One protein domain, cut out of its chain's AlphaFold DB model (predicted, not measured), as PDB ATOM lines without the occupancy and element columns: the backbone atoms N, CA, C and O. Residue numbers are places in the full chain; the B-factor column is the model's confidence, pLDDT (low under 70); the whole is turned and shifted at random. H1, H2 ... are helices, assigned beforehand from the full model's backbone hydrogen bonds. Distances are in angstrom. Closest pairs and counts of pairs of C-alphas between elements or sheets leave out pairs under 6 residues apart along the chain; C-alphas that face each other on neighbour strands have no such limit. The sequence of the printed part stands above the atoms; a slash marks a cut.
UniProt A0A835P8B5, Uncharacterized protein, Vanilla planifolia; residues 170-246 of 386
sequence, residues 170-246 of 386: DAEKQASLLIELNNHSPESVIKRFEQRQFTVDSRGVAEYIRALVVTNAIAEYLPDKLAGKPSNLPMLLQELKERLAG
ATOM      1  N   ASP A 170      18.899 -29.961  21.951       91.50
ATOM      2  CA  ASP A 170      20.033 -30.187  22.848       91.50
ATOM      3  C   ASP A 170      21.004 -29.005  22.804       91.50
ATOM      4  O   ASP A 170      22.012 -29.018  22.088       91.50
ATOM      5  N   ALA A 171      20.718 -27.983  23.610       90.56
ATOM      6  CA  ALA A 171      21.481 -26.735  23.662       90.56
ATOM      7  C   ALA A 171      23.005 -26.930  23.850       90.56
ATOM      8  O   ALA A 171      23.790 -26.154  23.305       90.56
ATOM      9  N   GLU A 172      23.451 -27.979  24.557       92.12
ATOM     10  CA  GLU A 172      24.881 -28.302  24.709       92.12
ATOM     11  C   GLU A 172      25.538 -28.795  23.405       92.12
ATOM     12  O   GLU A 172      26.679 -28.422  23.113       92.12
ATOM     13  N   LYS A 173      24.824 -29.589  22.591       93.31
ATOM     14  CA  LYS A 173      25.296 -30.050  21.270       93.31
ATOM     15  C   LYS A 173      25.334 -28.891  20.277       93.31
ATOM     16  O   LYS A 173      26.311 -28.742  19.547       93.31
ATOM     17  N   GLN A 174      24.323 -28.018  20.304       93.56
ATOM     18  CA  GLN A 174      24.341 -26.786  19.510       93.56
ATOM     19  C   GLN A 174      25.525 -25.898  19.923       93.56
ATOM     20  O   GLN A 174      26.299 -25.474  19.070       93.56
ATOM     21  N   ALA A 175      25.734 -25.667  21.225       93.38
ATOM     22  CA  ALA A 175      26.842 -24.848  21.716       93.38
ATOM     23  C   ALA A 175      28.225 -25.416  21.346       93.38
ATOM     24  O   ALA A 175      29.100 -24.650  20.943       93.38
ATOM     25  N   SER A 176      28.435 -26.737  21.429       93.12
ATOM     26  CA  SER A 176      29.714 -27.354  21.040       93.12
ATOM     27  C   SER A 176      29.991 -27.231  19.534       93.12
ATOM     28  O   SER A 176      31.123 -26.930  19.146       93.12
ATOM     29  N   LEU A 177      28.955 -27.348  18.695       94.94
ATOM     30  CA  LEU A 177      29.037 -27.053  17.265       94.94
ATOM     31  C   LEU A 177      29.342 -25.570  16.997       94.94
ATOM     32  O   LEU A 177      30.200 -25.277  16.167       94.94
ATOM     33  N   LEU A 178      28.679 -24.629  17.681       94.06
ATOM     34  CA  LEU A 178      28.912 -23.194  17.467       94.06
ATOM     35  C   LEU A 178      30.350 -22.781  17.825       94.06
ATOM     36  O   LEU A 178      30.921 -21.962  17.108       94.06
ATOM     37  N   ILE A 179      30.958 -23.375  18.862       94.06
ATOM     38  CA  ILE A 179      32.376 -23.159  19.205       94.06
ATOM     39  C   ILE A 179      33.287 -23.572  18.037       94.06
ATOM     40  O   ILE A 179      34.136 -22.789  17.612       94.06
ATOM     41  N   GLU A 180      33.107 -24.776  17.482       94.12
ATOM     42  CA  GLU A 180      33.953 -25.260  16.380       94.12
ATOM     43  C   GLU A 180      33.690 -24.506  15.066       94.12
ATOM     44  O   GLU A 180      34.622 -24.170  14.332       94.12
ATOM     45  N   LEU A 181      32.431 -24.150  14.788       93.12
ATOM     46  CA  LEU A 181      32.087 -23.291  13.655       93.12
ATOM     47  C   LEU A 181      32.720 -21.901  13.770       93.12
ATOM     48  O   LEU A 181      33.062 -21.334  12.737       93.12
ATOM     49  N   ASN A 182      32.921 -21.351  14.972       94.44
ATOM     50  CA  ASN A 182      33.556 -20.039  15.139       94.44
ATOM     51  C   ASN A 182      35.042 -20.051  14.734       94.44
ATOM     52  O   ASN A 182      35.539 -19.068  14.188       94.44
ATOM     53  N   ASN A 183      35.732 -21.181  14.936       90.75
ATOM     54  CA  ASN A 183      37.134 -21.369  14.540       90.75
ATOM     55  C   ASN A 183      37.333 -21.359  13.012       90.75
ATOM     56  O   ASN A 183      38.390 -20.953  12.532       90.75
ATOM     57  N   HIS A 184      36.331 -21.817  12.251       88.62
ATOM     58  CA  HIS A 184      36.424 -22.027  10.799       88.62
ATOM     59  C   HIS A 184      35.583 -21.046   9.961       88.62
ATOM     60  O   HIS A 184      35.998 -20.633   8.880       88.62
ATOM     61  N   SER A 185      34.384 -20.693  10.426       91.75
ATOM     62  CA  SER A 185      33.386 -19.918   9.682       91.75
ATOM     63  C   SER A 185      32.391 -19.197  10.622       91.75
ATOM     64  O   SER A 185      31.252 -19.652  10.771       91.75
ATOM     65  N   PRO A 186      32.754 -18.048  11.230       94.06
ATOM     66  CA  PRO A 186      31.848 -17.269  12.093       94.06
ATOM     67  C   PRO A 186      30.568 -16.814  11.359       94.06
ATOM     68  O   PRO A 186      29.484 -16.765  11.931       94.06
ATOM     69  N   GLU A 187      30.663 -16.598  10.046       91.81
ATOM     70  CA  GLU A 187      29.539 -16.382   9.119       91.81
ATOM     71  C   GLU A 187      28.452 -17.472   9.148       91.81
ATOM     72  O   GLU A 187      27.311 -17.214   8.757       91.81
ATOM     73  N   SER A 188      28.810 -18.696   9.539       91.88
ATOM     74  CA  SER A 188      27.906 -19.847   9.648       91.88
ATOM     75  C   SER A 188      27.244 -19.903  11.026       91.88
ATOM     76  O   SER A 188      26.067 -20.246  11.116       91.88
ATOM     77  N   VAL A 189      27.968 -19.497  12.081       93.06
ATOM     78  CA  VAL A 189      27.432 -19.320  13.446       93.06
ATOM     79  C   VAL A 189      26.284 -18.316  13.419       93.06
ATOM     80  O   VAL A 189      25.197 -18.626  13.897       93.06
ATOM     81  N   ILE A 190      26.502 -17.151  12.796       91.50
ATOM     82  CA  ILE A 190      25.501 -16.077  12.688       91.50
ATOM     83  C   ILE A 190      24.221 -16.598  12.020       91.50
ATOM     84  O   ILE A 190      23.156 -16.580  12.632       91.50
ATOM     85  N   LYS A 191      24.336 -17.180  10.819       90.94
ATOM     86  CA  LYS A 191      23.188 -17.693  10.050       90.94
ATOM     87  C   LYS A 191      22.417 -18.795  10.777       90.94
ATOM     88  O   LYS A 191      21.189 -18.785  10.750       90.94
ATOM     89  N   ARG A 192      23.109 -19.738  11.430       89.50
ATOM     90  CA  ARG A 192      22.464 -20.832  12.179       89.50
ATOM     91  C   ARG A 192      21.740 -20.320  13.427       89.50
ATOM     92  O   ARG A 192      20.666 -20.811  13.760       89.50
ATOM     93  N   PHE A 193      22.294 -19.307  14.089       89.19
ATOM     94  CA  PHE A 193      21.680 -18.670  15.252       89.19
ATOM     95  C   PHE A 193      20.438 -17.839  14.872       89.19
ATOM     96  O   PHE A 193      19.392 -17.919  15.518       89.19
ATOM     97  N   GLU A 194      20.523 -17.079  13.777       87.31
ATOM     98  CA  GLU A 194      19.430 -16.249  13.252       87.31
ATOM     99  C   GLU A 194      18.228 -17.061  12.747       87.31
ATOM    100  O   GLU A 194      17.107 -16.553  12.762       87.31
ATOM    101  N   GLN A 195      18.425 -18.329  12.363       86.00
ATOM    102  CA  GLN A 195      17.354 -19.235  11.922       86.00
ATOM    103  C   GLN A 195      16.317 -19.563  13.011       86.00
ATOM    104  O   GLN A 195      15.213 -19.975  12.663       86.00
ATOM    105  N   ARG A 196      16.635 -19.385  14.306       82.75
ATOM    106  CA  ARG A 196      15.753 -19.681  15.466       82.75
ATOM    107  C   ARG A 196      15.225 -21.129  15.553       82.75
ATOM    108  O   ARG A 196      14.272 -21.376  16.277       82.75
ATOM    109  N   GLN A 197      15.824 -22.080  14.833       80.94
ATOM    110  CA  GLN A 197      15.387 -23.490  14.778       80.94
ATOM    111  C   GLN A 197      16.010 -24.380  15.865       80.94
ATOM    112  O   GLN A 197      15.690 -25.564  15.952       80.94
ATOM    113  N   PHE A 198      16.921 -23.828  16.666       85.25
ATOM    114  CA  PHE A 198      17.766 -24.567  17.596       85.25
ATOM    115  C   PHE A 198      17.736 -23.898  18.965       85.25
ATOM    116  O   PHE A 198      17.824 -22.671  19.053       85.25
ATOM    117  N   THR A 199      17.668 -24.714  20.013       85.62
ATOM    118  CA  THR A 199      17.780 -24.249  21.403       85.62
ATOM    119  C   THR A 199      19.165 -23.657  21.679       85.62
ATOM    120  O   THR A 199      20.173 -24.078  21.102       85.62
ATOM    121  N   VAL A 200      19.230 -22.660  22.566       86.69
ATOM    122  CA  VAL A 200      20.444 -21.861  22.786       86.69
ATOM    123  C   VAL A 200      20.829 -21.807  24.264       86.69
ATOM    124  O   VAL A 200      20.108 -21.245  25.080       86.69
ATOM    125  N   ASP A 201      22.025 -22.304  24.593       90.75
ATOM    126  CA  ASP A 201      22.679 -22.071  25.890       90.75
ATOM    127  C   ASP A 201      23.455 -20.735  25.910       90.75
ATOM    128  O   ASP A 201      23.870 -20.190  24.883       90.75
ATOM    129  N   SER A 202      23.717 -20.242  27.120       91.06
ATOM    130  CA  SER A 202      24.625 -19.148  27.464       91.06
ATOM    131  C   SER A 202      25.961 -19.167  26.700       91.06
ATOM    132  O   SER A 202      26.416 -18.117  26.241       91.06
ATOM    133  N   ARG A 203      26.570 -20.345  26.492       92.69
ATOM    134  CA  ARG A 203      27.797 -20.509  25.692       92.69
ATOM    135  C   ARG A 203      27.540 -20.263  24.204       92.69
ATOM    136  O   ARG A 203      28.330 -19.583  23.558       92.69
ATOM    137  N   GLY A 204      26.415 -20.748  23.677       92.25
ATOM    138  CA  GLY A 204      25.992 -20.501  22.295       92.25
ATOM    139  C   GLY A 204      25.763 -19.013  22.009       92.25
ATOM    140  O   GLY A 204      26.211 -18.512  20.978       92.25
ATOM    141  N   VAL A 205      25.162 -18.279  22.955       93.12
ATOM    142  CA  VAL A 205      25.049 -16.809  22.886       93.12
ATOM    143  C   VAL A 205      26.422 -16.137  22.856       93.12
ATOM    144  O   VAL A 205      26.649 -15.242  22.041       93.12
ATOM    145  N   ALA A 206      27.347 -16.555  23.725       93.62
ATOM    146  CA  ALA A 206      28.686 -15.973  23.784       93.62
ATOM    147  C   ALA A 206      29.460 -16.166  22.465       93.62
ATOM    148  O   ALA A 206      30.095 -15.223  21.987       93.62
ATOM    149  N   GLU A 207      29.358 -17.340  21.836       94.75
ATOM    150  CA  GLU A 207      29.990 -17.597  20.538       94.75
ATOM    151  C   GLU A 207      29.320 -16.851  19.380       94.75
ATOM    152  O   GLU A 207      30.026 -16.356  18.502       94.75
ATOM    153  N   TYR A 208      27.994 -16.676  19.400       93.69
ATOM    154  CA  TYR A 208      27.293 -15.818  18.439       93.69
ATOM    155  C   TYR A 208      27.738 -14.351  18.536       93.69
ATOM    156  O   TYR A 208      28.062 -13.733  17.520       93.69
ATOM    157  N   ILE A 209      27.856 -13.799  19.750       93.56
ATOM    158  CA  ILE A 209      28.390 -12.443  19.955       93.56
ATOM    159  C   ILE A 209      29.852 -12.362  19.484       93.56
ATOM    160  O   ILE A 209      30.223 -11.402  18.808       93.56
ATOM    161  N   ARG A 210      30.681 -13.377  19.774       94.75
ATOM    162  CA  ARG A 210      32.064 -13.446  19.271       94.75
ATOM    163  C   ARG A 210      32.094 -13.460  17.738       94.75
ATOM    164  O   ARG A 210      32.877 -12.717  17.152       94.75
ATOM    165  N   ALA A 211      31.213 -14.223  17.090       94.81
ATOM    166  CA  ALA A 211      31.106 -14.286  15.636       94.81
ATOM    167  C   ALA A 211      30.728 -12.922  15.028       94.81
ATOM    168  O   ALA A 211      31.416 -12.468  14.115       94.81
ATOM    169  N   LEU A 212      29.719 -12.227  15.579       93.06
ATOM    170  CA  LEU A 212      29.330 -10.869  15.158       93.06
ATOM    171  C   LEU A 212      30.477  -9.849  15.267       93.06
ATOM    172  O   LEU A 212      30.567  -8.930  14.452       93.06
ATOM    173  N   VAL A 213      31.346  -9.986  16.273       94.06
ATOM    174  CA  VAL A 213      32.544  -9.143  16.424       94.06
ATOM    175  C   VAL A 213      33.601  -9.502  15.376       94.06
ATOM    176  O   VAL A 213      34.145  -8.604  14.739       94.06
ATOM    177  N   VAL A 214      33.869 -10.793  15.151       94.56
ATOM    178  CA  VAL A 214      34.892 -11.267  14.198       94.56
ATOM    179  C   VAL A 214      34.530 -10.946  12.742       94.56
ATOM    180  O   VAL A 214      35.408 -10.560  11.973       94.56
ATOM    181  N   THR A 215      33.255 -11.041  12.350       91.31
ATOM    182  CA  THR A 215      32.789 -10.632  11.008       91.31
ATOM    183  C   THR A 215      32.602  -9.120  10.866       91.31
ATOM    184  O   THR A 215      32.316  -8.634   9.771       91.31
ATOM    185  N   ASN A 216      32.737  -8.361  11.962       92.00
ATOM    186  CA  ASN A 216      32.353  -6.953  12.082       92.00
ATOM    187  C   ASN A 216      30.854  -6.680  11.788       92.00
ATOM    188  O   ASN A 216      30.449  -5.524  11.660       92.00
ATOM    189  N   ALA A 217      30.001  -7.713  11.743       86.88
ATOM    190  CA  ALA A 217      28.546  -7.566  11.620       86.88
ATOM    191  C   ALA A 217      27.922  -6.829  12.822       86.88
ATOM    192  O   ALA A 217      26.893  -6.171  12.681       86.88
ATOM    193  N   ILE A 218      28.587  -6.832  13.987       86.38
ATOM    194  CA  ILE A 218      28.194  -6.025  15.153       86.38
ATOM    195  C   ILE A 218      28.038  -4.525  14.825       86.38
ATOM    196  O   ILE A 218      27.254  -3.838  15.481       86.38
ATOM    197  N   ALA A 219      28.709  -4.023  13.780       84.81
ATOM    198  CA  ALA A 219      28.571  -2.650  13.300       84.81
ATOM    199  C   ALA A 219      27.134  -2.272  12.882       84.81
ATOM    200  O   ALA A 219      26.792  -1.095  12.937       84.81
ATOM    201  N   GLU A 220      26.272  -3.232  12.524       81.75
ATOM    202  CA  GLU A 220      24.859  -2.964  12.214       81.75
ATOM    203  C   GLU A 220      24.013  -2.629  13.462       81.75
ATOM    204  O   GLU A 220      23.007  -1.920  13.369       81.75
ATOM    205  N   TYR A 221      24.447  -3.078  14.642       80.81
ATOM    206  CA  TYR A 221      23.763  -2.847  15.919       80.81
ATOM    207  C   TYR A 221      24.321  -1.646  16.702       80.81
ATOM    208  O   TYR A 221      23.707  -1.205  17.683       80.81
ATOM    209  N   LEU A 222      25.478  -1.122  16.285       84.44
ATOM    210  CA  LEU A 222      26.149   0.030  16.886       84.44
ATOM    211  C   LEU A 222      25.601   1.364  16.332       84.44
ATOM    212  O   LEU A 222      25.167   1.429  15.183       84.44
ATOM    213  N   PRO A 223      25.618   2.451  17.129       77.50
ATOM    214  CA  PRO A 223      25.095   3.748  16.706       77.50
ATOM    215  C   PRO A 223      26.058   4.464  15.745       77.50
ATOM    216  O   PRO A 223      27.018   5.112  16.174       77.50
ATOM    217  N   ASP A 224      25.782   4.392  14.443       75.44
ATOM    218  CA  ASP A 224      26.488   5.194  13.441       75.44
ATOM    219  C   ASP A 224      25.947   6.635  13.408       75.44
ATOM    220  O   ASP A 224      24.838   6.911  12.938       75.44
ATOM    221  N   LYS A 225      26.779   7.571  13.881       66.12
ATOM    222  CA  LYS A 225      26.501   9.014  13.909       66.12
ATOM    223  C   LYS A 225      26.393   9.651  12.517       66.12
ATOM    224  O   LYS A 225      25.843  10.743  12.423       66.12
ATOM    225  N   LEU A 226      26.910   9.011  11.467       60.91
ATOM    226  CA  LEU A 226      26.799   9.481  10.081       60.91
ATOM    227  C   LEU A 226      25.497   9.001   9.423       60.91
ATOM    228  O   LEU A 226      24.917   9.730   8.624       60.91
ATOM    229  N   ALA A 227      25.019   7.806   9.781       63.22
ATOM    230  CA  ALA A 227      23.769   7.236   9.271       63.22
ATOM    231  C   ALA A 227      22.524   7.591  10.110       63.22
ATOM    232  O   ALA A 227      21.408   7.243   9.727       63.22
ATOM    233  N   GLY A 228      22.696   8.224  11.277       62.09
ATOM    234  CA  GLY A 228      21.597   8.591  12.181       62.09
ATOM    235  C   GLY A 228      20.873   7.401  12.827       62.09
ATOM    236  O   GLY A 228      19.796   7.580  13.394       62.09
ATOM    237  N   LYS A 229      21.431   6.184  12.747       69.31
ATOM    238  CA  LYS A 229      20.804   4.975  13.303       69.31
ATOM    239  C   LYS A 229      20.892   4.966  14.843       69.31
ATOM    240  O   LYS A 229      21.988   5.149  15.383       69.31
ATOM    241  N   PRO A 230      19.786   4.704  15.568       67.25
ATOM    242  CA  PRO A 230      19.836   4.446  17.006       67.25
ATOM    243  C   PRO A 230      20.562   3.123  17.300       67.25
ATOM    244  O   PRO A 230      20.647   2.237  16.451       67.25
ATOM    245  N   SER A 231      21.085   2.973  18.518       75.81
ATOM    246  CA  SER A 231      21.764   1.744  18.946       75.81
ATOM    247  C   SER A 231      20.766   0.600  19.149       75.81
ATOM    248  O   SER A 231      20.004   0.620  20.115       75.81
ATOM    249  N   ASN A 232      20.821  -0.421  18.294       81.50
ATOM    250  CA  ASN A 232      19.965  -1.611  18.389       81.50
ATOM    251  C   ASN A 232      20.558  -2.713  19.290       81.50
ATOM    252  O   ASN A 232      19.844  -3.624  19.703       81.50
ATOM    253  N   LEU A 233      21.845  -2.620  19.646       85.25
ATOM    254  CA  LEU A 233      22.535  -3.581  20.519       85.25
ATOM    255  C   LEU A 233      21.815  -3.866  21.861       85.25
ATOM    256  O   LEU A 233      21.755  -5.036  22.236       85.25
ATOM    257  N   PRO A 234      21.208  -2.890  22.576       85.31
ATOM    258  CA  PRO A 234      20.440  -3.178  23.793       85.31
ATOM    259  C   PRO A 234      19.207  -4.060  23.550       85.31
ATOM    260  O   PRO A 234      18.897  -4.904  24.388       85.31
ATOM    261  N   MET A 235      18.538  -3.905  22.399       81.75
ATOM    262  CA  MET A 235      17.419  -4.768  22.003       81.75
ATOM    263  C   MET A 235      17.919  -6.190  21.730       81.75
ATOM    264  O   MET A 235      17.344  -7.147  22.237       81.75
ATOM    265  N   LEU A 236      19.045  -6.318  21.018       86.38
ATOM    266  CA  LEU A 236      19.699  -7.601  20.744       86.38
ATOM    267  C   LEU A 236      20.011  -8.358  22.052       86.38
ATOM    268  O   LEU A 236      19.661  -9.525  22.200       86.38
ATOM    269  N   LEU A 237      20.622  -7.690  23.039       88.38
ATOM    270  CA  LEU A 237      20.956  -8.318  24.325       88.38
ATOM    271  C   LEU A 237      19.714  -8.727  25.138       88.38
ATOM    272  O   LEU A 237      19.751  -9.759  25.809       88.38
ATOM    273  N   GLN A 238      18.619  -7.967  25.064       87.75
ATOM    274  CA  GLN A 238      17.347  -8.355  25.681       87.75
ATOM    275  C   GLN A 238      16.731  -9.577  24.970       87.75
ATOM    276  O   GLN A 238      16.329 -10.526  25.634       87.75
ATOM    277  N   GLU A 239      16.760  -9.615  23.635       84.12
ATOM    278  CA  GLU A 239      16.259 -10.733  22.819       84.12
ATOM    279  C   GLU A 239      17.044 -12.045  23.048       84.12
ATOM    280  O   GLU A 239      16.494 -13.149  23.007       84.12
ATOM    281  N   LEU A 240      18.351 -11.935  23.303       88.62
ATOM    282  CA  LEU A 240      19.203 -13.059  23.703       88.62
ATOM    283  C   LEU A 240      18.864 -13.542  25.118       88.62
ATOM    284  O   LEU A 240      18.743 -14.743  25.348       88.62
ATOM    285  N   LYS A 241      18.668 -12.613  26.060       86.50
ATOM    286  CA  LYS A 241      18.277 -12.917  27.443       86.50
ATOM    287  C   LYS A 241      16.906 -13.602  27.523       86.50
ATOM    288  O   LYS A 241      16.726 -14.484  28.357       86.50
ATOM    289  N   GLU A 242      15.962 -13.228  26.664       84.56
ATOM    290  CA  GLU A 242      14.625 -13.833  26.606       84.56
ATOM    291  C   GLU A 242      14.644 -15.257  26.021       84.56
ATOM    292  O   GLU A 242      13.966 -16.131  26.564       84.56
ATOM    293  N   ARG A 243      15.500 -15.542  25.023       81.56
ATOM    294  CA  ARG A 243      15.785 -16.933  24.603       81.56
ATOM    295  C   ARG A 243      16.399 -17.761  25.730       81.56
ATOM    296  O   ARG A 243      15.930 -18.861  25.992       81.56
ATOM    297  N   LEU A 244      17.404 -17.226  26.432       82.19
ATOM    298  CA  LEU A 244      18.044 -17.915  27.564       82.19
ATOM    299  C   LEU A 244      17.082 -18.196  28.732       82.19
ATOM    300  O   LEU A 244      17.353 -19.073  29.547       82.19
ATOM    301  N   ALA A 245      15.959 -17.479  28.812       82.50
ATOM    302  CA  ALA A 245      14.876 -17.750  29.755       82.50
ATOM    303  C   ALA A 245      13.887 -18.837  29.269       82.50
ATOM    304  O   ALA A 245      12.851 -19.035  29.900       82.50
ATOM    305  N   GLY A 246      14.171 -19.518  28.152       69.25
ATOM    306  CA  GLY A 246      13.333 -20.572  27.569       69.25
ATOM    307  C   GLY A 246      12.053 -20.072  26.890       69.25
ATOM    308  O   GLY A 246      11.194 -20.873  26.529       69.25
TER     309      GLY A 246
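AT A GLANCE: This is residues 170 to 246 of the 386 residues of an uncharacterized protein of Vanilla planifolia (UniProt A0A835P8B5). H1, H2 and H3 pack in a triangle; H5 folds back beside H3, and residues 221 to 232 loop away. The 77 residues printed include five named helices, H1 to H5: all helix. It is compact, radius of gyration of the C-alphas 12.9 A, spans 41, 29 and 17 A.

HOW THE PARTS SIT: H1, residues 171 to 184, makes a hairpin with H2, residues 186 to 194. H3, residues 202 to 214, touches H1, closest C-alphas 175 and 204, 4.5 A, and H2, closest C-alphas 186 and 211, 4.7 A. H5, residues 233 to 244, is close to H3 but not clearly touching, closest C-alphas 202 and 244, 6.7 A. Every O i to N i+4 pair is within hydrogen-bond range in H3 and H5, 8 of 10 in H1, 4 of 5 in H2.

IN THESE COORDINATES: Find C-alpha 171, where H1 begins, at (21.481, -26.735, 23.662); H1 runs 20.3 A from first to last C-alpha; H5 ends at C-alpha 244, at (18.044, -17.915, 27.564).

THE WHOLE: A long link joins H4, residues 217 to 220, to H5; residues 225 to 230 and 246 have pLDDT under 70.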